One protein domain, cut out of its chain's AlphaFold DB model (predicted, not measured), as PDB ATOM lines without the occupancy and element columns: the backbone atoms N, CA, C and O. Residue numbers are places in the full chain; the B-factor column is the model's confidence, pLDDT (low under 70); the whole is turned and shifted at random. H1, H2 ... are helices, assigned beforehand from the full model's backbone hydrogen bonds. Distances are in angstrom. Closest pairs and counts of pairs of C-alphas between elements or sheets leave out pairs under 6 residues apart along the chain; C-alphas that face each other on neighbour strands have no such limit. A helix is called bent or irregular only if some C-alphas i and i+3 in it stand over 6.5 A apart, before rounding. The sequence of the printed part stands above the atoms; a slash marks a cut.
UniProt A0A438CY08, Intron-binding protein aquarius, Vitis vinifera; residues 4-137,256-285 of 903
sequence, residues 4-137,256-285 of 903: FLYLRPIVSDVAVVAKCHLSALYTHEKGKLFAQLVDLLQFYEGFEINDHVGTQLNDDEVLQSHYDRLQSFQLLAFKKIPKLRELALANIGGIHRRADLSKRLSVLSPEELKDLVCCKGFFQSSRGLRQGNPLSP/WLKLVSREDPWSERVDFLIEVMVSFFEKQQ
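AT A GLANCE: This is residues 4 to 137 and 256 to 285 of the 903 residues of the protein "Intron-binding protein aquarius" of Vitis vinifera (UniProt A0A438CY08). H10 lies in the middle of this model, with H2, H7 and H8 packed round it; H2 stands between H10 and the long H4. H5, H6 and H7 fold back and forth as two helical hairpins that share H6, the three helices making a triangle on another side of H10, while H1 and H3 pack on opposite ends of H4, and H9 packs on H8. The 164 printed residues hold ten named helices, H1 to H10 in order, and no named strand; the class is all helix, with packing mostly crossed, meaning most touching helices meet at more than a shallow tilt. The whole is compact, with a radius of gyration of the C-alphas of 16.4 A and spans of 46 by 40 by 31 A.

IN THESE COORDINATES: Find C-alpha 4 at (110.282, 29.681, 149.295), where H1 begins and runs to residue 13. H2 is residues 16 to 21, H3 24 to 27, and H4 29 to 45, 24.4 A long. H4 is irregular, with C-alphas 30 and 33 lying 7.7 A apart. From C-alpha 59 at (99.980, 12.660, 142.690), H5 runs 31.7 A to residue 80. Next come H6, residues 82 to 89, irregular with C-alphas 83 and 86 lying 7.6 A apart, H7, 98 to 105, and H8, 110 to 118. After the cut, H9 is residues 265 to 268, and H10, 270 to 281 and 16.7 A long, ends at C-alpha 281 at (113.021, 8.823, 152.508).

HOW THE PARTS SIT: Start at the hub, H10. It touches H8, closest at C-alphas 270 and 110, 5.9 A, the same way at a steep tilt of 42 degrees. With residues 274 to 279 it touches H7, closest at C-alphas 278 and 98, 6.0 A. It touches H2 at C-alphas 276 and 18, 5.9 A, and only just touches H5, with 3 pairs of C-alphas within 8 A. H2 touches H4 at C-alphas 17 and 42, 6.3 A. H5 and H6 form a hairpin, closest at C-alphas 74 and 88, 4.1 A. H4 and H10 are apart. Every O i to N i+4 pair is within hydrogen-bond range in H2, H5, H7, H8 and H10, against 4 of 6 in H1, 11 of 13 in H4 and 2 of 4 in H6; H3 and H9 are too short for one.

THE WHOLE: The farthest C-alphas, of Glu 86 and Pro 137, are 47.4 A apart. Residues 138 to 255 are not printed, and C-alphas 137 and 256 are 24.5 A apart. The link from H4 to H5 is long. pLDDT is under 70 at residues 4 to 15, 51 to 54, 118 to 137 and 256 to 264.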
ATOM      1  N   PHE A   4     110.510  31.098 148.981       54.12
ATOM      2  CA  PHE A   4     110.282  29.681 149.295       54.12
ATOM      3  C   PHE A   4     111.258  28.782 148.519       54.12
ATOM      4  O   PHE A   4     111.916  27.923 149.095       54.12
ATOM      5  N   LEU A   5     111.440  29.113 147.237       53.12
ATOM      6  CA  LEU A   5     112.365  28.513 146.270       53.12
ATOM      7  C   LEU A   5     113.795  28.289 146.790       53.12
ATOM      8  O   LEU A   5     114.413  27.271 146.491       53.12
ATOM      9  N   TYR A   6     114.330  29.253 147.543       53.97
ATOM     10  CA  TYR A   6     115.717  29.220 148.017       53.97
ATOM     11  C   TYR A   6     115.839  28.846 149.490       53.97
ATOM     12  O   TYR A   6     116.854  28.285 149.887       53.97
ATOM     13  N   LEU A   7     114.821  29.141 150.301       58.22
ATOM     14  CA  LEU A   7     114.856  28.853 151.729       58.22
ATOM     15  C   LEU A   7     114.586  27.376 152.019       58.22
ATOM     16  O   LEU A   7     115.253  26.806 152.874       58.22
ATOM     17  N   ARG A   8     113.659  26.744 151.290       66.31
ATOM     18  CA  ARG A   8     113.289  25.339 151.510       66.31
ATOM     19  C   ARG A   8     114.485  24.379 151.387       66.31
ATOM     20  O   ARG A   8     114.673  23.589 152.306       66.31
ATOM     21  N   PRO A   9     115.347  24.460 150.349       61.59
ATOM     22  CA  PRO A   9     116.545  23.620 150.279       61.59
ATOM     23  C   PRO A   9     117.518  23.861 151.437       61.59
ATOM     24  O   PRO A   9     118.105  22.910 151.927       61.59
ATOM     25  N   ILE A  10     117.663  25.110 151.898       61.34
ATOM     26  CA  ILE A  10     118.571  25.467 153.000       61.34
ATOM     27  C   ILE A  10     118.054  24.930 154.339       61.34
ATOM     28  O   ILE A  10     118.830  24.415 155.135       61.34
ATOM     29  N   VAL A  11     116.751  25.054 154.605       64.56
ATOM     30  CA  VAL A  11     116.133  24.536 155.837       64.56
ATOM     31  C   VAL A  11     116.280  23.017 155.915       64.56
ATOM     32  O   VAL A  11     116.639  22.499 156.974       64.56
ATOM     33  N   SER A  12     116.090  22.337 154.782       66.38
ATOM     34  CA  SER A  12     116.258  20.888 154.668       66.38
ATOM     35  C   SER A  12     117.717  20.450 154.851       66.38
ATOM     36  O   SER A  12     117.992  19.513 155.591       66.38
ATOM     37  N   ASP A  13     118.672  21.190 154.274       63.56
ATOM     38  CA  ASP A  13     120.121  20.929 154.387       63.56
ATOM     39  C   ASP A  13     120.678  21.112 155.808       63.56
ATOM     40  O   ASP A  13     121.724  20.576 156.153       63.56
ATOM     41  N   VAL A  14     119.994  21.880 156.658       64.44
ATOM     42  CA  VAL A  14     120.375  22.056 158.071       64.44
ATOM     43  C   VAL A  14     119.642  21.058 158.982       64.44
ATOM     44  O   VAL A  14     119.919  21.006 160.188       64.44
ATOM     45  N   ALA A  15     118.728  20.258 158.419       69.50
ATOM     46  CA  ALA A  15     117.893  19.291 159.123       69.50
ATOM     47  C   ALA A  15     117.157  19.906 160.330       69.50
ATOM     48  O   ALA A  15     117.122  19.338 161.425       69.50
ATOM     49  N   VAL A  16     116.601  21.111 160.147       74.00
ATOM     50  CA  VAL A  16     115.978  21.881 161.238       74.00
ATOM     51  C   VAL A  16     114.816  21.111 161.862       74.00
ATOM     52  O   VAL A  16     114.760  21.006 163.084       74.00
ATOM     53  N   VAL A  17     113.933  20.531 161.045       79.19
ATOM     54  CA  VAL A  17     112.766  19.774 161.526       79.19
ATOM     55  C   VAL A  17     113.193  18.560 162.352       79.19
ATOM     56  O   VAL A  17     112.722  18.402 163.475       79.19
ATOM     57  N   ALA A  18     114.171  17.778 161.885       82.62
ATOM     58  CA  ALA A  18     114.704  16.634 162.634       82.62
ATOM     59  C   ALA A  18     115.299  17.046 163.997       82.62
ATOM     60  O   ALA A  18     115.040  16.406 165.016       82.62
ATOM     61  N   LYS A  19     116.049  18.159 164.048       79.81
ATOM     62  CA  LYS A  19     116.570  18.720 165.312       79.81
ATOM     63  C   LYS A  19     115.445  19.152 166.248       79.81
ATOM     64  O   LYS A  19     115.547  18.961 167.458       79.81
ATOM     65  N   CYS A  20     114.384  19.745 165.702       81.00
ATOM     66  CA  CYS A  20     113.221  20.156 166.473       81.00
ATOM     67  C   CYS A  20     112.462  18.949 167.039       81.00
ATOM     68  O   CYS A  20     112.198  18.953 168.239       81.00
ATOM     69  N   HIS A  21     112.199  17.907 166.246       84.50
ATOM     70  CA  HIS A  21     111.534  16.678 166.706       84.50
ATOM     71  C   HIS A  21     112.286  15.983 167.843       84.50
ATOM     72  O   HIS A  21     111.678  15.520 168.802       84.50
ATOM     73  N   LEU A  22     113.618  15.957 167.770       84.06
ATOM     74  CA  LEU A  22     114.470  15.342 168.793       84.06
ATOM     75  C   LEU A  22     114.786  16.264 169.975       84.06
ATOM     76  O   LEU A  22     115.542  15.888 170.877       84.06
ATOM     77  N   SER A  23     114.260  17.488 169.973       82.25
ATOM     78  CA  SER A  23     114.427  18.400 171.095       82.25
ATOM     79  C   SER A  23     113.487  18.014 172.234       82.25
ATOM     80  O   SER A  23     112.314  17.721 172.014       82.25
ATOM     81  N   ALA A  24     113.969  18.113 173.474       81.38
ATOM     82  CA  ALA A  24     113.136  17.875 174.653       81.38
ATOM     83  C   ALA A  24     111.905  18.799 174.704       81.38
ATOM     84  O   ALA A  24     110.905  18.456 175.321       81.38
ATOM     85  N   LEU A  25     111.964  19.965 174.046       78.44
ATOM     86  CA  LEU A  25     110.848  20.902 173.984       78.44
ATOM     87  C   LEU A  25     109.677  20.355 173.161       78.44
ATOM     88  O   LEU A  25     108.538  20.638 173.504       78.44
ATOM     89  N   TYR A  26     109.935  19.576 172.112       80.25
ATOM     90  CA  TYR A  26     108.883  19.034 171.250       80.25
ATOM     91  C   TYR A  26     107.987  18.033 171.988       80.25
ATOM     92  O   TYR A  26     106.770  18.068 171.847       80.25
ATOM     93  N   THR A  27     108.573  17.189 172.841       82.75
ATOM     94  CA  THR A  27     107.839  16.183 173.628       82.75
ATOM     95  C   THR A  27     107.274  16.722 174.944       82.75
ATOM     96  O   THR A  27     106.531  16.027 175.629       82.75
ATOM     97  N   HIS A  28     107.658  17.930 175.352       81.19
ATOM     98  CA  HIS A  28     107.275  18.490 176.644       81.19
ATOM     99  C   HIS A  28     105.885  19.144 176.575       81.19
ATOM    100  O   HIS A  28     105.611  19.913 175.660       81.19
ATOM    101  N   GLU A  29     105.038  18.965 177.595       78.50
ATOM    102  CA  GLU A  29     103.666  19.520 177.628       78.50
ATOM    103  C   GLU A  29     103.622  21.044 177.399       78.50
ATOM    104  O   GLU A  29     102.892  21.548 176.550       78.50
ATOM    105  N   LYS A  30     104.479  21.803 178.098       77.75
ATOM    106  CA  LYS A  30     104.654  23.258 177.883       77.75
ATOM    107  C   LYS A  30     105.170  23.646 176.487       77.75
ATOM    108  O   LYS A  30     105.107  24.816 176.124       77.75
ATOM    109  N   GLY A  31     105.712  22.698 175.729       78.94
ATOM    110  CA  GLY A  31     106.205  22.883 174.369       78.94
ATOM    111  C   GLY A  31     105.178  22.558 173.285       78.94
ATOM    112  O   GLY A  31     105.526  22.617 172.111       78.94
ATOM    113  N   LYS A  32     103.911  22.295 173.635       83.31
ATOM    114  CA  LYS A  32     102.838  21.978 172.675       83.31
ATOM    115  C   LYS A  32     102.746  22.963 171.498       83.31
ATOM    116  O   LYS A  32     102.720  22.543 170.347       83.31
ATOM    117  N   LEU A  33     102.791  24.271 171.771       81.38
ATOM    118  CA  LEU A  33     102.803  25.308 170.728       81.38
ATOM    119  C   LEU A  33     104.047  25.221 169.833       81.38
ATOM    120  O   LEU A  33     103.973  25.466 168.634       81.38
ATOM    121  N   PHE A  34     105.205  24.890 170.408       82.06
ATOM    122  CA  PHE A  34     106.423  24.686 169.629       82.06
ATOM    123  C   PHE A  34     106.287  23.460 168.721       82.06
ATOM    124  O   PHE A  34     106.599  23.581 167.542       82.06
ATOM    125  N   ALA A  35     105.764  22.340 169.228       82.75
ATOM    126  CA  ALA A  35     105.513  21.142 168.431       82.75
ATOM    127  C   ALA A  35     104.590  21.435 167.239       82.75
ATOM    128  O   ALA A  35     104.982  21.220 166.100       82.75
ATOM    129  N   GLN A  36     103.452  22.094 167.469       83.38
ATOM    130  CA  GLN A  36     102.521  22.466 166.395       83.38
ATOM    131  C   GLN A  36     103.135  23.401 165.339       83.38
ATOM    132  O   GLN A  36     102.818  23.316 164.153       83.38
ATOM    133  N   LEU A  37     104.014  24.324 165.746       80.75
ATOM    134  CA  LEU A  37     104.737  25.182 164.803       80.75
ATOM    135  C   LEU A  37     105.779  24.401 163.996       80.75
ATOM    136  O   LEU A  37     106.033  24.748 162.841       80.75
ATOM    137  N   VAL A  38     106.385  23.374 164.594       82.50
ATOM    138  CA  VAL A  38     107.311  22.460 163.916       82.50
ATOM    139  C   VAL A  38     106.552  21.583 162.923       82.50
ATOM    140  O   VAL A  38     106.994  21.492 161.783       82.50
ATOM    141  N   ASP A  39     105.377  21.066 163.282       85.81
ATOM    142  CA  ASP A  39     104.499  20.313 162.374       85.81
ATOM    143  C   ASP A  39     104.089  21.169 161.168       85.81
ATOM    144  O   ASP A  39     104.145  20.736 160.015       85.81
ATOM    145  N   LEU A  40     103.748  22.440 161.414       82.31
ATOM    146  CA  LEU A  40     103.449  23.394 160.348       82.31
ATOM    147  C   LEU A  40     104.672  23.640 159.449       82.31
ATOM    148  O   LEU A  40     104.531  23.758 158.231       82.31
ATOM    149  N   LEU A  41     105.875  23.722 160.026       81.38
ATOM    150  CA  LEU A  41     107.114  23.854 159.261       81.38
ATOM    151  C   LEU A  41     107.388  22.600 158.420       81.38
ATOM    152  O   LEU A  41     107.704  22.742 157.240       81.38
ATOM    153  N   GLN A  42     107.219  21.405 158.992       83.62
ATOM    154  CA  GLN A  42     107.364  20.126 158.296       83.62
ATOM    155  C   GLN A  42     106.395  20.035 157.113       83.62
ATOM    156  O   GLN A  42     106.808  19.674 156.011       83.62
ATOM    157  N   PHE A  43     105.138  20.446 157.302       83.12
ATOM    158  CA  PHE A  43     104.144  20.502 156.230       83.12
ATOM    159  C   PHE A  43     104.622  21.359 155.044       83.12
ATOM    160  O   PHE A  43     104.568  20.927 153.892       83.12
ATOM    161  N   TYR A  44     105.146  22.563 155.305       81.56
ATOM    162  CA  TYR A  44     105.657  23.429 154.237       81.56
ATOM    163  C   TYR A  44     107.011  22.970 153.673       81.56
ATOM    164  O   TYR A  44     107.304  23.237 152.506       81.56
ATOM    165  N   GLU A  45     107.833  22.261 154.447       78.31
ATOM    166  CA  GLU A  45     109.050  21.621 153.941       78.31
ATOM    167  C   GLU A  45     108.716  20.476 152.974       78.31
ATOM    168  O   GLU A  45     109.365  20.341 151.934       78.31
ATOM    169  N   GLY A  46     107.664  19.706 153.258       77.88
ATOM    170  CA  GLY A  46     107.142  18.621 152.423       77.88
ATOM    171  C   GLY A  46     106.207  19.060 151.291       77.88
ATOM    172  O   GLY A  46     105.799  18.224 150.494       77.88
ATOM    173  N   PHE A  47     105.901  20.357 151.167       82.69
ATOM    174  CA  PHE A  47     104.841  20.854 150.283       82.69
ATOM    175  C   PHE A  47     104.985  20.422 148.807       82.69
ATOM    176  O   PHE A  47     106.057  20.562 148.203       82.69
ATOM    177  N   GLU A  48     103.893  19.944 148.208       83.75
ATOM    178  CA  GLU A  48     103.828  19.353 146.861       83.75
ATOM    179  C   GLU A  48     103.817  20.425 145.756       83.75
ATOM    180  O   GLU A  48     102.830  20.663 145.063       83.75
ATOM    181  N   ILE A  49     104.940  21.125 145.603       79.81
ATOM    182  CA  ILE A  49     105.123  22.183 144.605       79.81
ATOM    183  C   ILE A  49     106.417  21.975 143.828       79.81
ATOM    184  O   ILE A  49     107.466  21.655 144.392       79.81
ATOM    185  N   ASN A  50     106.349  22.207 142.521       74.75
ATOM    186  CA  ASN A  50     107.523  22.310 141.677       74.75
ATOM    187  C   ASN A  50     108.228  23.625 142.004       74.75
ATOM    188  O   ASN A  50     107.725  24.690 141.664       74.75
ATOM    189  N   ASP A  51     109.397  23.583 142.639       65.19
ATOM    190  CA  ASP A  51     110.035  24.825 143.078       65.19
ATOM    191  C   ASP A  51     110.386  25.746 141.892       65.19
ATOM    192  O   ASP A  51     110.287  26.960 142.018       65.19
ATOM    193  N   HIS A  52     110.731  25.212 140.714       64.88
ATOM    194  CA  HIS A  52     111.166  26.020 139.566       64.88
ATOM    195  C   HIS A  52     110.034  26.748 138.846       64.88
ATOM    196  O   HIS A  52     110.217  27.888 138.413       64.88
ATOM    197  N   VAL A  53     108.913  26.056 138.669       66.38
ATOM    198  CA  VAL A  53     107.741  26.546 137.931       66.38
ATOM    199  C   VAL A  53     106.731  27.171 138.894       66.38
ATOM    200  O   VAL A  53     106.017  28.103 138.544       66.38
ATOM    201  N   GLY A  54     106.715  26.686 140.135       68.62
ATOM    202  CA  GLY A  54     105.763  27.068 141.163       68.62
ATOM    203  C   GLY A  54     104.377  26.458 140.985       68.62
ATOM    204  O   GLY A  54     103.431  26.888 141.637       68.62
ATOM    205  N   THR A  55     104.243  25.474 140.101       75.56
ATOM    206  CA  THR A  55     103.008  24.717 139.904       75.56
ATOM    207  C   THR A  55     102.890  23.618 140.948       75.56
ATOM    208  O   THR A  55     103.898  23.071 141.402       75.56
ATOM    209  N   GLN A  56     101.658  23.292 141.323       80.50
ATOM    210  CA  GLN A  56     101.376  22.127 142.155       80.50
ATOM    211  C   GLN A  56     101.856  20.854 141.449       80.50
ATOM    212  O   GLN A  56     101.739  20.760 140.227       80.50
ATOM    213  N   LEU A  57     102.434  19.924 142.211       81.38
ATOM    214  CA  LEU A  57     102.781  18.599 141.702       81.38
ATOM    215  C   LEU A  57     101.534  17.717 141.690       81.38
ATOM    216  O   LEU A  57     100.734  17.765 142.624       81.38
ATOM    217  N   ASN A  58     101.390  16.902 140.652       82.06
ATOM    218  CA  ASN A  58     100.341  15.885 140.611       82.06
ATOM    219  C   ASN A  58     100.737  14.658 141.444       82.06
ATOM    220  O   ASN A  58     101.923  14.407 141.659       82.06
ATOM    221  N   ASP A  59      99.756  13.846 141.846       81.94
ATOM    222  CA  ASP A  59      99.980  12.660 142.690       81.94
ATOM    223  C   ASP A  59     101.003  11.688 142.056       81.94
ATOM    224  O   ASP A  59     101.896  11.180 142.741       81.94
ATOM    225  N   ASP A  60     100.957  11.517 140.730       85.19
ATOM    226  CA  ASP A  60     101.931  10.722 139.967       85.19
ATOM    227  C   ASP A  60     103.344  11.324 140.000       85.19
ATOM    228  O   ASP A  60     104.331  10.600 140.124       85.19
ATOM    229  N   GLU A  61     103.467  12.652 139.920       85.62
ATOM    230  CA  GLU A  61     104.760  13.344 139.974       85.62
ATOM    231  C   GLU A  61     105.373  13.264 141.377       85.62
ATOM    232  O   GLU A  61     106.584  13.072 141.522       85.62
ATOM    233  N   VAL A  62     104.539  13.373 142.418       84.88
ATOM    234  CA  VAL A  62     104.944  13.189 143.819       84.88
ATOM    235  C   VAL A  62     105.430  11.756 144.039       84.88
ATOM    236  O   VAL A  62     106.511  11.548 144.606       84.88
ATOM    237  N   LEU A  63     104.679  10.765 143.549       86.94
ATOM    238  CA  LEU A  63     105.033   9.352 143.663       86.94
ATOM    239  C   LEU A  63     106.323   9.026 142.902       86.94
ATOM    240  O   LEU A  63     107.223   8.400 143.467       86.94
ATOM    241  N   GLN A  64     106.449   9.498 141.661       88.19
ATOM    242  CA  GLN A  64     107.649   9.307 140.851       88.19
ATOM    243  C   GLN A  64     108.871   9.947 141.518       88.19
ATOM    244  O   GLN A  64     109.906   9.300 141.655       88.19
ATOM    245  N   SER A  65     108.743  11.174 142.037       84.00
ATOM    246  CA  SER A  65     109.828  11.839 142.767       84.00
ATOM    247  C   SER A  65     110.240  11.075 144.032       84.00
ATOM    248  O   SER A  65     111.420  11.036 144.389       84.00
ATOM    249  N   HIS A  66     109.297  10.444 144.735       87.38
ATOM    250  CA  HIS A  66     109.606   9.566 145.863       87.38
ATOM    251  C   HIS A  66     110.357   8.296 145.420       87.38
ATOM    252  O   HIS A  66     111.371   7.948 146.031       87.38
ATOM    253  N   TYR A  67     109.919   7.644 144.340       89.50
ATOM    254  CA  TYR A  67     110.586   6.458 143.795       89.50
ATOM    255  C   TYR A  67     111.995   6.759 143.290       89.50
ATOM    256  O   TYR A  67     112.924   6.044 143.659       89.50
ATOM    257  N   ASP A  68     112.188   7.852 142.553       86.81
ATOM    258  CA  ASP A  68     113.501   8.262 142.047       86.81
ATOM    259  C   ASP A  68     114.492   8.523 143.195       86.81
ATOM    260  O   ASP A  68     115.662   8.121 143.133       86.81
ATOM    261  N   ARG A  69     114.021   9.152 144.285       84.75
ATOM    262  CA  ARG A  69     114.820   9.384 145.501       84.75
ATOM    263  C   ARG A  69     115.242   8.070 146.155       84.75
ATOM    264  O   ARG A  69     116.431   7.880 146.421       84.75
ATOM    265  N   LEU A  70     114.299   7.159 146.399       87.12
ATOM    266  CA  LEU A  70     114.591   5.865 147.023       87.12
ATOM    267  C   LEU A  70     115.463   4.976 146.134       87.12
ATOM    268  O   LEU A  70     116.417   4.379 146.627       87.12
ATOM    269  N   GLN A  71     115.211   4.930 144.829       87.94
ATOM    270  CA  GLN A  71     116.004   4.144 143.887       87.94
ATOM    271  C   GLN A  71     117.452   4.647 143.822       87.94
ATOM    272  O   GLN A  71     118.393   3.850 143.848       87.94
ATOM    273  N   SER A  72     117.650   5.968 143.815       84.69
ATOM    274  CA  SER A  72     118.986   6.574 143.892       84.69
ATOM    275  C   SER A  72     119.722   6.157 145.170       84.69
ATOM    276  O   SER A  72     120.912   5.826 145.130       84.69
ATOM    277  N   PHE A  73     119.007   6.102 146.297       84.88
ATOM    278  CA  PHE A  73     119.548   5.610 147.561       84.88
ATOM    279  C   PHE A  73     119.883   4.113 147.512       84.88
ATOM    280  O   PHE A  73     120.990   3.735 147.899       84.88
ATOM    281  N   GLN A  74     119.000   3.272 146.971       87.62
ATOM    282  CA  GLN A  74     119.226   1.830 146.817       87.62
ATOM    283  C   GLN A  74     120.454   1.526 145.950       87.62
ATOM    284  O   GLN A  74     121.306   0.731 146.351       87.62
ATOM    285  N   LEU A  75     120.609   2.198 144.805       86.00
ATOM    286  CA  LEU A  75     121.777   2.040 143.929       86.00
ATOM    287  C   LEU A  75     123.085   2.378 144.653       86.00
ATOM    288  O   LEU A  75     124.103   1.694 144.498       86.00
ATOM    289  N   LEU A  76     123.068   3.432 145.468       79.31
ATOM    290  CA  LEU A  76     124.243   3.857 146.211       79.31
ATOM    291  C   LEU A  76     124.543   2.911 147.380       79.31
ATOM    292  O   LEU A  76     125.701   2.519 147.557       79.31
ATOM    293  N   ALA A  77     123.516   2.500 148.124       85.44
ATOM    294  CA  ALA A  77     123.616   1.494 149.174       85.44
ATOM    295  C   ALA A  77     124.222   0.193 148.622       85.44
ATOM    296  O   ALA A  77     125.213  -0.289 149.170       85.44
ATOM    297  N   PHE A  78     123.742  -0.290 147.469       87.00
ATOM    298  CA  PHE A  78     124.288  -1.472 146.793       87.00
ATOM    299  C   PHE A  78     125.775  -1.325 146.455       87.00
ATOM    300  O   PHE A  78     126.561  -2.246 146.666       87.00
ATOM    301  N   LYS A  79     126.170  -0.161 145.921       84.88
ATOM    302  CA  LYS A  79     127.533   0.075 145.429       84.88
ATOM    303  C   LYS A  79     128.549   0.318 146.543       84.88
ATOM    304  O   LYS A  79     129.707  -0.061 146.390       84.88
ATOM    305  N   LYS A  80     128.167   1.024 147.614       81.12
ATOM    306  CA  LYS A  80     129.122   1.557 148.604       81.12
ATOM    307  C   LYS A  80     128.964   0.999 150.017       81.12
ATOM    308  O   LYS A  80     129.827   1.304 150.837       81.12
ATOM    309  N   ILE A  81     127.881   0.286 150.341       84.44
ATOM    310  CA  ILE A  81     127.573  -0.134 151.718       84.44
ATOM    311  C   ILE A  81     127.073  -1.586 151.724       84.44
ATOM    312  O   ILE A  81     125.868  -1.831 151.654       84.44
ATOM    313  N   PRO A  82     127.981  -2.573 151.849       86.12
ATOM    314  CA  PRO A  82     127.627  -3.994 151.801       86.12
ATOM    315  C   PRO A  82     126.556  -4.410 152.819       86.12
ATOM    316  O   PRO A  82     125.725  -5.259 152.514       86.12
ATOM    317  N   LYS A  83     126.532  -3.779 154.003       88.81
ATOM    318  CA  LYS A  83     125.541  -4.048 155.058       88.81
ATOM    319  C   LYS A  83     124.103  -3.678 154.667       88.81
ATOM    320  O   LYS A  83     123.168  -4.269 155.188       88.81
ATOM    321  N   LEU A  84     123.915  -2.751 153.724       87.25
ATOM    322  CA  LEU A  84     122.593  -2.343 153.227       87.25
ATOM    323  C   LEU A  84     122.180  -3.070 151.940       87.25
ATOM    324  O   LEU A  84     121.234  -2.654 151.274       87.25
ATOM    325  N   ARG A  85     122.860  -4.159 151.560       87.19
ATOM    326  CA  ARG A  85     122.573  -4.862 150.301       87.19
ATOM    327  C   ARG A  85     121.161  -5.445 150.249       87.19
ATOM    328  O   ARG A  85     120.545  -5.420 149.190       87.19
ATOM    329  N   GLU A  86     120.631  -5.904 151.383       86.06
ATOM    330  CA  GLU A  86     119.233  -6.343 151.473       86.06
ATOM    331  C   GLU A  86     118.248  -5.191 151.245       86.06
ATOM    332  O   GLU A  86     117.282  -5.359 150.508       86.06
ATOM    333  N   LEU A  87     118.506  -4.009 151.818       88.75
ATOM    334  CA  LEU A  87     117.681  -2.816 151.586       88.75
ATOM    335  C   LEU A  87     117.740  -2.384 150.116       88.75
ATOM    336  O   LEU A  87     116.728  -2.005 149.529       88.75
ATOM    337  N   ALA A  88     118.923  -2.466 149.511       88.06
ATOM    338  CA  ALA A  88     119.133  -2.074 148.128       88.06
ATOM    339  C   ALA A  88     118.412  -2.973 147.109       88.06
ATOM    340  O   ALA A  88     118.116  -2.519 146.010       88.06
ATOM    341  N   LEU A  89     118.152  -4.236 147.461       90.56
ATOM    342  CA  LEU A  89     117.451  -5.206 146.612       90.56
ATOM    343  C   LEU A  89     115.956  -5.332 146.943       90.56
ATOM    344  O   LEU A  89     115.227  -6.016 146.226       90.56
ATOM    345  N   ALA A  90     115.496  -4.709 148.027       90.56
ATOM    346  CA  ALA A  90     114.101  -4.761 148.435       90.56
ATOM    347  C   ALA A  90     113.194  -3.958 147.488       90.56
ATOM    348  O   ALA A  90     113.602  -2.969 146.881       90.56
ATOM    349  N   ASN A  91     111.923  -4.350 147.398       91.06
ATOM    350  CA  ASN A  91     110.906  -3.527 146.749       91.06
ATOM    351  C   ASN A  91     110.693  -2.236 147.564       91.06
ATOM    352  O   ASN A  91     110.565  -2.309 148.787       91.06
ATOM    353  N   ILE A  92     110.590  -1.086 146.887       88.38
ATOM    354  CA  ILE A  92     110.271   0.221 147.483       88.38
ATOM    355  C   ILE A  92     109.058   0.144 148.428       88.38
ATOM    356  O   ILE A  92     109.121   0.658 149.543       88.38
ATOM    357  N   GLY A  93     107.990  -0.562 148.046       85.69
ATOM    358  CA  GLY A  93     106.796  -0.711 148.890       85.69
ATOM    359  C   GLY A  93     107.041  -1.431 150.225       85.69
ATOM    360  O   GLY A  93     106.275  -1.251 151.164       85.69
ATOM    361  N   GLY A  94     108.116  -2.217 150.337       83.75
ATOM    362  CA  GLY A  94     108.522  -2.892 151.575       83.75
ATOM    363  C   GLY A  94     109.559  -2.127 152.404       83.75
ATOM    364  O   GLY A  94     109.962  -2.616 153.455       83.75
ATOM    365  N   ILE A  95     110.029  -0.968 151.928       87.62
ATOM    366  CA  ILE A  95     111.031  -0.150 152.629       87.62
ATOM    367  C   ILE A  95     110.610   1.301 152.821       87.62
ATOM    368  O   ILE A  95     111.276   1.995 153.559       87.62
ATOM    369  N   HIS A  96     109.545   1.794 152.192       87.75
ATOM    370  CA  HIS A  96     109.181   3.213 152.266       87.75
ATOM    371  C   HIS A  96     108.531   3.654 153.594       87.75
ATOM    372  O   HIS A  96     108.274   4.842 153.788       87.75
ATOM    373  N   ARG A  97     108.225   2.717 154.507       89.25
ATOM    374  CA  ARG A  97     107.622   3.022 155.809       89.25
ATOM    375  C   ARG A  97     108.712   3.396 156.801       89.25
ATOM    376  O   ARG A  97     109.764   2.760 156.860       89.25
ATOM    377  N   ARG A  98     108.398   4.362 157.657       89.69
ATOM    378  CA  ARG A  98     109.263   4.854 158.732       89.69
ATOM    379  C   ARG A  98     109.888   3.739 159.584       89.69
ATOM    380  O   ARG A  98     111.103   3.721 159.783       89.69
ATOM    381  N   ALA A  99     109.074   2.785 160.042       88.19
ATOM    382  CA  ALA A  99     109.528   1.661 160.867       88.19
ATOM    383  C   ALA A  99     110.501   0.728 160.121       88.19
ATOM    384  O   ALA A  99     111.510   0.302 160.689       88.19
ATOM    385  N   ASP A 100     110.235   0.459 158.840       89.25
ATOM    386  CA  ASP A 100     111.068  -0.413 158.011       89.25
ATOM    387  C   ASP A 100     112.416   0.249 157.686       89.25
ATOM    388  O   ASP A 100     113.459  -0.393 157.831       89.25
ATOM    389  N   LEU A 101     112.426   1.545 157.336       89.12
ATOM    390  CA  LEU A 101     113.663   2.316 157.141       89.12
ATOM    391  C   LEU A 101     114.515   2.329 158.407       89.12
ATOM    392  O   LEU A 101     115.695   1.991 158.349       89.12
ATOM    393  N   SER A 102     113.914   2.671 159.548       90.25
ATOM    394  CA  SER A 102     114.620   2.744 160.830       90.25
ATOM    395  C   SER A 102     115.260   1.399 161.196       90.25
ATOM    396  O   SER A 102     116.453   1.330 161.496       90.25
ATOM    397  N   LYS A 103     114.513   0.297 161.042       90.44
ATOM    398  CA  LYS A 103     115.003  -1.066 161.298       90.44
ATOM    399  C   LYS A 103     116.145  -1.487 160.370       90.44
ATOM    400  O   LYS A 103     117.017  -2.247 160.777       90.44
ATOM    401  N   ARG A 104     116.136  -1.059 159.107       88.25
ATOM    402  CA  ARG A 104     117.190  -1.410 158.141       88.25
ATOM    403  C   ARG A 104     118.437  -0.539 158.301       88.25
ATOM    404  O   ARG A 104     119.540  -1.028 158.072       88.25
ATOM    405  N   LEU A 105     118.273   0.721 158.700       87.44
ATOM    406  CA  LEU A 105     119.375   1.655 158.945       87.44
ATOM    407  C   LEU A 105     120.116   1.365 160.256       87.44
ATOM    408  O   LEU A 105     121.321   1.595 160.320       87.44
ATOM    409  N   SER A 106     119.444   0.795 161.262       87.75
ATOM    410  CA  SER A 106     120.056   0.451 162.557       87.75
ATOM    411  C   SER A 106     121.135  -0.642 162.490       87.75
ATOM    412  O   SER A 106     121.856  -0.850 163.460       87.75
ATOM    413  N   VAL A 107     121.287  -1.321 161.346       89.31
ATOM    414  CA  VAL A 107     122.357  -2.308 161.091       89.31
ATOM    415  C   VAL A 107     123.733  -1.639 160.896       89.31
ATOM    416  O   VAL A 107     124.771  -2.301 160.981       89.31
ATOM    417  N   LEU A 108     123.766  -0.335 160.609       87.50
ATOM    418  CA  LEU A 108     125.000   0.422 160.400       87.50
ATOM    419  C   LEU A 108     125.677   0.815 161.715       87.50
ATOM    420  O   LEU A 108     125.007   1.109 162.703       87.50
ATOM    421  N   SER A 109     127.013   0.879 161.712       88.56
ATOM    422  CA  SER A 109     127.743   1.502 162.823       88.56
ATOM    423  C   SER A 109     127.530   3.025 162.833       88.56
ATOM    424  O   SER A 109     127.234   3.606 161.782       88.56
ATOM    425  N   PRO A 110     127.713   3.704 163.981       86.25
ATOM    426  CA  PRO A 110     127.617   5.163 164.067       86.25
ATOM    427  C   PRO A 110     128.495   5.891 163.041       86.25
ATOM    428  O   PRO A 110     128.058   6.853 162.418       86.25
ATOM    429  N   GLU A 111     129.709   5.398 162.793       84.50
ATOM    430  CA  GLU A 111     130.652   5.970 161.828       84.50
ATOM    431  C   GLU A 111     130.201   5.738 160.385       84.50
ATOM    432  O   GLU A 111     130.317   6.635 159.552       84.50
ATOM    433  N   GLU A 112     129.668   4.551 160.080       85.06
ATOM    434  CA  GLU A 112     129.109   4.240 158.762       85.06
ATOM    435  C   GLU A 112     127.874   5.095 158.469       85.06
ATOM    436  O   GLU A 112     127.711   5.567 157.343       85.06
ATOM    437  N   LEU A 113     127.026   5.320 159.475       84.00
ATOM    438  CA  LEU A 113     125.836   6.157 159.381       84.00
ATOM    439  C   LEU A 113     126.199   7.647 159.272       84.00
ATOM    440  O   LEU A 113     125.625   8.376 158.465       84.00
ATOM    441  N   LYS A 114     127.206   8.104 160.014       82.81
ATOM    442  CA  LYS A 114     127.743   9.460 159.874       82.81
ATOM    443  C   LYS A 114     128.368   9.661 158.498       82.81
ATOM    444  O   LYS A 114     128.155  10.701 157.874       82.81
ATOM    445  N   ASP A 115     129.088   8.658 157.986       79.38
ATOM    446  CA  ASP A 115     129.645   8.699 156.635       79.38
ATOM    447  C   ASP A 115     128.567   8.685 155.546       79.38
ATOM    448  O   ASP A 115     128.689   9.363 154.519       79.38
ATOM    449  N   LEU A 116     127.482   7.953 155.810       78.94
ATOM    450  CA  LEU A 116     126.276   7.945 154.999       78.94
ATOM    451  C   LEU A 116     125.677   9.357 154.912       78.94
ATOM    452  O   LEU A 116     125.509   9.877 153.819       78.94
ATOM    453  N   VAL A 117     125.410  10.020 156.033       76.44
ATOM    454  CA  VAL A 117     124.697  11.309 156.018       76.44
ATOM    455  C   VAL A 117     125.595  12.483 155.588       76.44
ATOM    456  O   VAL A 117     125.144  13.354 154.847       76.44
ATOM    457  N   CYS A 118     126.869  12.519 156.005       69.12
ATOM    458  CA  CYS A 118     127.689  13.743 155.945       69.12
ATOM    459  C   CYS A 118     128.706  13.821 154.778       69.12
ATOM    460  O   CYS A 118     129.329  14.871 154.564       69.12
ATOM    461  N   CYS A 119     128.989  12.724 154.065       57.00
ATOM    462  CA  CYS A 119     130.289  12.590 153.367       57.00
ATOM    463  C   CYS A 119     130.194  12.210 151.905       57.00
ATOM    464  O   CYS A 119     130.975  12.676 151.075       57.00
ATOM    465  N   LYS A 120     129.251  11.345 151.573       51.66
ATOM    466  CA  LYS A 120     128.964  11.004 150.188       51.66
ATOM    467  C   LYS A 120     127.905  12.008 149.749       51.66
ATOM    468  O   LYS A 120     126.925  12.197 150.452       51.66
ATOM    469  N   GLY A 121     128.109  12.684 148.621       49.00
ATOM    470  CA  GLY A 121     127.087  13.523 147.986       49.00
ATOM    471  C   GLY A 121     125.895  12.676 147.527       49.00
ATOM    472  O   GLY A 121     125.710  12.477 146.334       49.00
ATOM    473  N   PHE A 122     125.158  12.109 148.487       48.47
ATOM    474  CA  PHE A 122     123.954  11.295 148.331       48.47
ATOM    475  C   PHE A 122     122.841  12.087 147.663       48.47
ATOM    476  O   PHE A 122     122.024  11.529 146.937       48.47
ATOM    477  N   PHE A 123     122.845  13.394 147.897       48.44
ATOM    478  CA  PHE A 123     121.818  14.313 147.467       48.44
ATOM    479  C   PHE A 123     122.323  15.019 146.214       48.44
ATOM    480  O   PHE A 123     123.115  15.961 146.269       48.44
ATOM    481  N   GLN A 124     121.878  14.547 145.048       34.94
ATOM    482  CA  GLN A 124     121.854  15.421 143.886       34.94
ATOM    483  C   GLN A 124     120.891  16.556 144.220       34.94
ATOM    484  O   GLN A 124     119.676  16.374 144.249       34.94
ATOM    485  N   SER A 125     121.437  17.741 144.486       34.72
ATOM    486  CA  SER A 125     120.629  18.945 144.414       34.72
ATOM    487  C   SER A 125     120.169  19.090 142.965       34.72
ATOM    488  O   SER A 125     120.940  19.487 142.094       34.72
ATOM    489  N   SER A 126     118.895  18.811 142.695       34.62
ATOM    490  CA  SER A 126     118.212  19.335 141.505       34.62
ATOM    491  C   SER A 126     118.078  20.871 141.562       34.62
ATOM    492  O   SER A 126     117.641  21.506 140.606       34.62
ATOM    493  N   ARG A 127     118.487  21.496 142.676       41.91
ATOM    494  CA  ARG A 127     118.167  22.861 143.095       41.91
ATOM    495  C   ARG A 127     119.431  23.723 143.205       41.91
ATOM    496  O   ARG A 127     119.877  24.093 144.288       41.91
ATOM    497  N   GLY A 128     120.027  24.061 142.065       32.72
ATOM    498  CA  GLY A 128     121.095  25.064 142.006       32.72
ATOM    499  C   GLY A 128     120.562  26.494 142.178       32.72
ATOM    500  O   GLY A 128     119.645  26.912 141.467       32.72
ATOM    501  N   LEU A 129     121.165  27.280 143.077       34.19
ATOM    502  CA  LEU A 129     121.019  28.742 143.120       34.19
ATOM    503  C   LEU A 129     121.631  29.341 141.838       34.19
ATOM    504  O   LEU A 129     122.851  29.393 141.696       34.19
ATOM    505  N   ARG A 130     120.804  29.789 140.882       31.66
ATOM    506  CA  ARG A 130     121.297  30.525 139.702       31.66
ATOM    507  C   ARG A 130     121.709  31.949 140.094       31.66
ATOM    508  O   ARG A 130     120.944  32.663 140.743       31.66
ATOM    509  N   GLN A 131     122.897  32.361 139.659       25.36
ATOM    510  CA  GLN A 131     123.418  33.724 139.785       25.36
ATOM    511  C   GLN A 131     122.461  34.713 139.083       25.36
ATOM    512  O   GLN A 131     122.132  34.508 137.915       25.36
ATOM    513  N   GLY A 132     121.994  35.756 139.786       34.41
ATOM    514  CA  GLY A 132     121.233  36.868 139.184       34.41
ATOM    515  C   GLY A 132     119.841  37.186 139.751       34.41
ATOM    516  O   GLY A 132     119.249  38.165 139.313       34.41
ATOM    517  N   ASN A 133     119.316  36.444 140.733       30.14
ATOM    518  CA  ASN A 133     118.021  36.775 141.348       30.14
ATOM    519  C   ASN A 133     118.187  37.423 142.734       30.14
ATOM    520  O   ASN A 133     118.833  36.830 143.603       30.14
ATOM    521  N   PRO A 134     117.596  38.606 142.991       31.95
ATOM    522  CA  PRO A 134     117.669  39.238 144.300       31.95
ATOM    523  C   PRO A 134     116.853  38.437 145.325       31.95
ATOM    524  O   PRO A 134     115.626  38.374 145.266       31.95
ATOM    525  N   LEU A 135     117.544  37.852 146.305       35.91
ATOM    526  CA  LEU A 135     116.948  37.457 147.582       35.91
ATOM    527  C   LEU A 135     116.309  38.701 148.210       35.91
ATOM    528  O   LEU A 135     117.015  39.665 148.498       35.91
ATOM    529  N   SER A 136     114.989  38.690 148.429       32.38
ATOM    530  CA  SER A 136     114.308  39.749 149.181       32.38
ATOM    531  C   SER A 136     114.856  39.780 150.616       32.38
ATOM    532  O   SER A 136     114.615  38.840 151.380       32.38
ATOM    533  N   PRO A 137     115.555  40.851 151.039       32.69
ATOM    534  CA  PRO A 137     116.106  40.960 152.391       32.69
ATOM    535  C   PRO A 137     115.023  41.072 153.474       32.69
ATOM    536  O   PRO A 137     115.324  40.941 154.657       32.69
ATOM    537  N   TRP A 256     127.285  20.792 145.896       36.97
ATOM    538  CA  TRP A 256     126.605  19.598 146.380       36.97
ATOM    539  C   TRP A 256     126.153  19.877 147.817       36.97
ATOM    540  O   TRP A 256     126.992  19.994 148.709       36.97
ATOM    541  N   LEU A 257     124.848  20.048 148.020       36.91
ATOM    542  CA  LEU A 257     124.253  20.235 149.344       36.91
ATOM    543  C   LEU A 257     124.336  18.910 150.125       36.91
ATOM    544  O   LEU A 257     124.101  17.835 149.564       36.91
ATOM    545  N   LYS A 258     124.765  18.979 151.387       52.47
ATOM    546  CA  LYS A 258     124.963  17.834 152.284       52.47
ATOM    547  C   LYS A 258     123.906  17.942 153.379       52.47
ATOM    548  O   LYS A 258     123.988  18.890 154.145       52.47
ATOM    549  N   LEU A 259     123.026  16.943 153.530       55.44
ATOM    550  CA  LEU A 259     121.945  16.963 154.538       55.44
ATOM    551  C   LEU A 259     122.388  17.369 155.954       55.44
ATOM    552  O   LEU A 259     121.566  17.868 156.712       55.44
ATOM    553  N   VAL A 260     123.645  17.095 156.333       62.66
ATOM    554  CA  VAL A 260     124.272  17.579 157.570       62.66
ATOM    555  C   VAL A 260     125.782  17.774 157.338       62.66
ATOM    556  O   VAL A 260     126.426  16.971 156.654       62.66
ATOM    557  N   SER A 261     126.381  18.818 157.925       66.56
ATOM    558  CA  SER A 261     127.844  19.014 157.926       66.56
ATOM    559  C   SER A 261     128.543  18.017 158.856       66.56
ATOM    560  O   SER A 261     128.044  17.737 159.943       66.56
ATOM    561  N   ARG A 262     129.750  17.548 158.499       67.62
ATOM    562  CA  ARG A 262     130.566  16.687 159.389       67.62
ATOM    563  C   ARG A 262     130.924  17.380 160.709       67.62
ATOM    564  O   ARG A 262     131.226  16.713 161.688       67.62
ATOM    565  N   GLU A 263     130.945  18.706 160.694       66.38
ATOM    566  CA  GLU A 263     131.294  19.581 161.807       66.38
ATOM    567  C   GLU A 263     130.075  19.948 162.673       66.38
ATOM    568  O   GLU A 263     130.218  20.692 163.642       66.38
ATOM    569  N   ASP A 264     128.872  19.467 162.330       67.31
ATOM    570  CA  ASP A 264     127.674  19.681 163.143       67.31
ATOM    571  C   ASP A 264     127.754  18.832 164.428       67.31
ATOM    572  O   ASP A 264     127.916  17.613 164.325       67.31
ATOM    573  N   PRO A 265     127.599  19.416 165.634       71.62
ATOM    574  CA  PRO A 265     127.588  18.663 166.892       71.62
ATOM    575  C   PRO A 265     126.536  17.547 166.943       71.62
ATOM    576  O   PRO A 265     126.730  16.542 167.621       71.62
ATOM    577  N   TRP A 266     125.426  17.696 166.212       74.44
ATOM    578  CA  TRP A 266     124.382  16.674 166.131       74.44
ATOM    579  C   TRP A 266     124.796  15.470 165.281       74.44
ATOM    580  O   TRP A 266     124.203  14.408 165.416       74.44
ATOM    581  N   SER A 267     125.835  15.584 164.448       78.50
ATOM    582  CA  SER A 267     126.306  14.480 163.600       78.50
ATOM    583  C   SER A 267     126.939  13.314 164.373       78.50
ATOM    584  O   SER A 267     127.192  12.270 163.778       78.50
ATOM    585  N   GLU A 268     127.181  13.464 165.680       81.31
ATOM    586  CA  GLU A 268     127.613  12.367 166.564       81.31
ATOM    587  C   GLU A 268     126.433  11.551 167.120       81.31
ATOM    588  O   GLU A 268     126.613  10.447 167.634       81.31
ATOM    589  N   ARG A 269     125.209  12.081 167.027       84.38
ATOM    590  CA  ARG A 269     123.999  11.443 167.546       84.38
ATOM    591  C   ARG A 269     123.405  10.471 166.528       84.38
ATOM    592  O   ARG A 269     122.906  10.878 165.481       84.38
ATOM    593  N   VAL A 270     123.409   9.179 166.857       86.62
ATOM    594  CA  VAL A 270     122.872   8.115 165.985       86.62
ATOM    595  C   VAL A 270     121.374   8.287 165.734       86.62
ATOM    596  O   VAL A 270     120.925   8.155 164.600       86.62
ATOM    597  N   ASP A 271     120.607   8.624 166.768       88.44
ATOM    598  CA  ASP A 271     119.166   8.871 166.668       88.44
ATOM    599  C   ASP A 271     118.837  10.033 165.719       88.44
ATOM    600  O   ASP A 271     117.945   9.908 164.885       88.44
ATOM    601  N   PHE A 272     119.619  11.113 165.758       88.12
ATOM    602  CA  PHE A 272     119.519  12.218 164.803       88.12
ATOM    603  C   PHE A 272     119.842  11.811 163.368       88.12
ATOM    604  O   PHE A 272     119.092  12.142 162.452       88.12
ATOM    605  N   LEU A 273     120.928  11.071 163.151       86.56
ATOM    606  CA  LEU A 273     121.293  10.620 161.809       86.56
ATOM    607  C   LEU A 273     120.233   9.678 161.209       86.56
ATOM    608  O   LEU A 273     119.942   9.767 160.014       86.56
ATOM    609  N   ILE A 274     119.635   8.804 162.029       88.12
ATOM    610  CA  ILE A 274     118.504   7.962 161.617       88.12
ATOM    611  C   ILE A 274     117.292   8.837 161.293       88.12
ATOM    612  O   ILE A 274     116.714   8.667 160.224       88.12
ATOM    613  N   GLU A 275     116.933   9.792 162.153       88.50
ATOM    614  CA  GLU A 275     115.791  10.691 161.944       88.50
ATOM    615  C   GLU A 275     115.883  11.450 160.616       88.50
ATOM    616  O   GLU A 275     114.921  11.493 159.849       88.50
ATOM    617  N   VAL A 276     117.056  12.008 160.309       85.31
ATOM    618  CA  VAL A 276     117.316  12.734 159.056       85.31
ATOM    619  C   VAL A 276     117.124  11.831 157.840       85.31
ATOM    620  O   VAL A 276     116.482  12.219 156.868       85.31
ATOM    621  N   MET A 277     117.647  10.607 157.894       85.69
ATOM    622  CA  MET A 277     117.495   9.641 156.805       85.69
ATOM    623  C   MET A 277     116.041   9.202 156.635       85.69
ATOM    624  O   MET A 277     115.519   9.158 155.524       85.69
ATOM    625  N   VAL A 278     115.381   8.872 157.738       89.25
ATOM    626  CA  VAL A 278     114.015   8.358 157.743       89.25
ATOM    627  C   VAL A 278     113.032   9.427 157.268       89.25
ATOM    628  O   VAL A 278     112.287   9.162 156.332       89.25
ATOM    629  N   SER A 279     113.083  10.642 157.819       84.69
ATOM    630  CA  SER A 279     112.220  11.763 157.401       84.69
ATOM    631  C   SER A 279     112.395  12.137 155.923       84.69
ATOM    632  O   SER A 279     111.430  12.497 155.248       84.69
ATOM    633  N   PHE A 280     113.610  12.002 155.381       83.00
ATOM    634  CA  PHE A 280     113.880  12.300 153.975       83.00
ATOM    635  C   PHE A 280     113.327  11.239 153.003       83.00
ATOM    636  O   PHE A 280     112.887  11.589 151.900       83.00
ATOM    637  N   PHE A 281     113.372   9.955 153.381       86.38
ATOM    638  CA  PHE A 281     113.021   8.823 152.508       86.38
ATOM    639  C   PHE A 281     111.652   8.197 152.775       86.38
ATOM    640  O   PHE A 281     111.187   7.423 151.937       86.38
ATOM    641  N   GLU A 282     111.005   8.491 153.900       88.44
ATOM    642  CA  GLU A 282     109.672   7.969 154.190       88.44
ATOM    643  C   GLU A 282     108.653   8.429 153.137       88.44
ATOM    644  O   GLU A 282     108.749   9.520 152.560       88.44
ATOM    645  N   LYS A 283     107.666   7.572 152.854       86.12
ATOM    646  CA  LYS A 283     106.524   7.973 152.036       86.12
ATOM    647  C   LYS A 283     105.735   9.025 152.815       86.12
ATOM    648  O   LYS A 283     105.113   8.704 153.824       86.12
ATOM    649  N   GLN A 284     105.757  10.257 152.322       80.94
ATOM    650  CA  GLN A 284     104.913  11.324 152.843       80.94
ATOM    651  C   GLN A 284     103.460  11.056 152.444       80.94
ATOM    652  O   GLN A 284     103.188  10.621 151.320       80.94
ATOM    653  N   GLN A 285     102.542  11.276 153.382       79.06
ATOM    654  CA  GLN A 285     101.113  11.255 153.091       79.06
ATOM    655  C   GLN A 285     100.795  12.415 152.150       79.06
ATOM    656  O   GLN A 285     101.298  13.523 152.352       79.06
TER     657      GLN A 285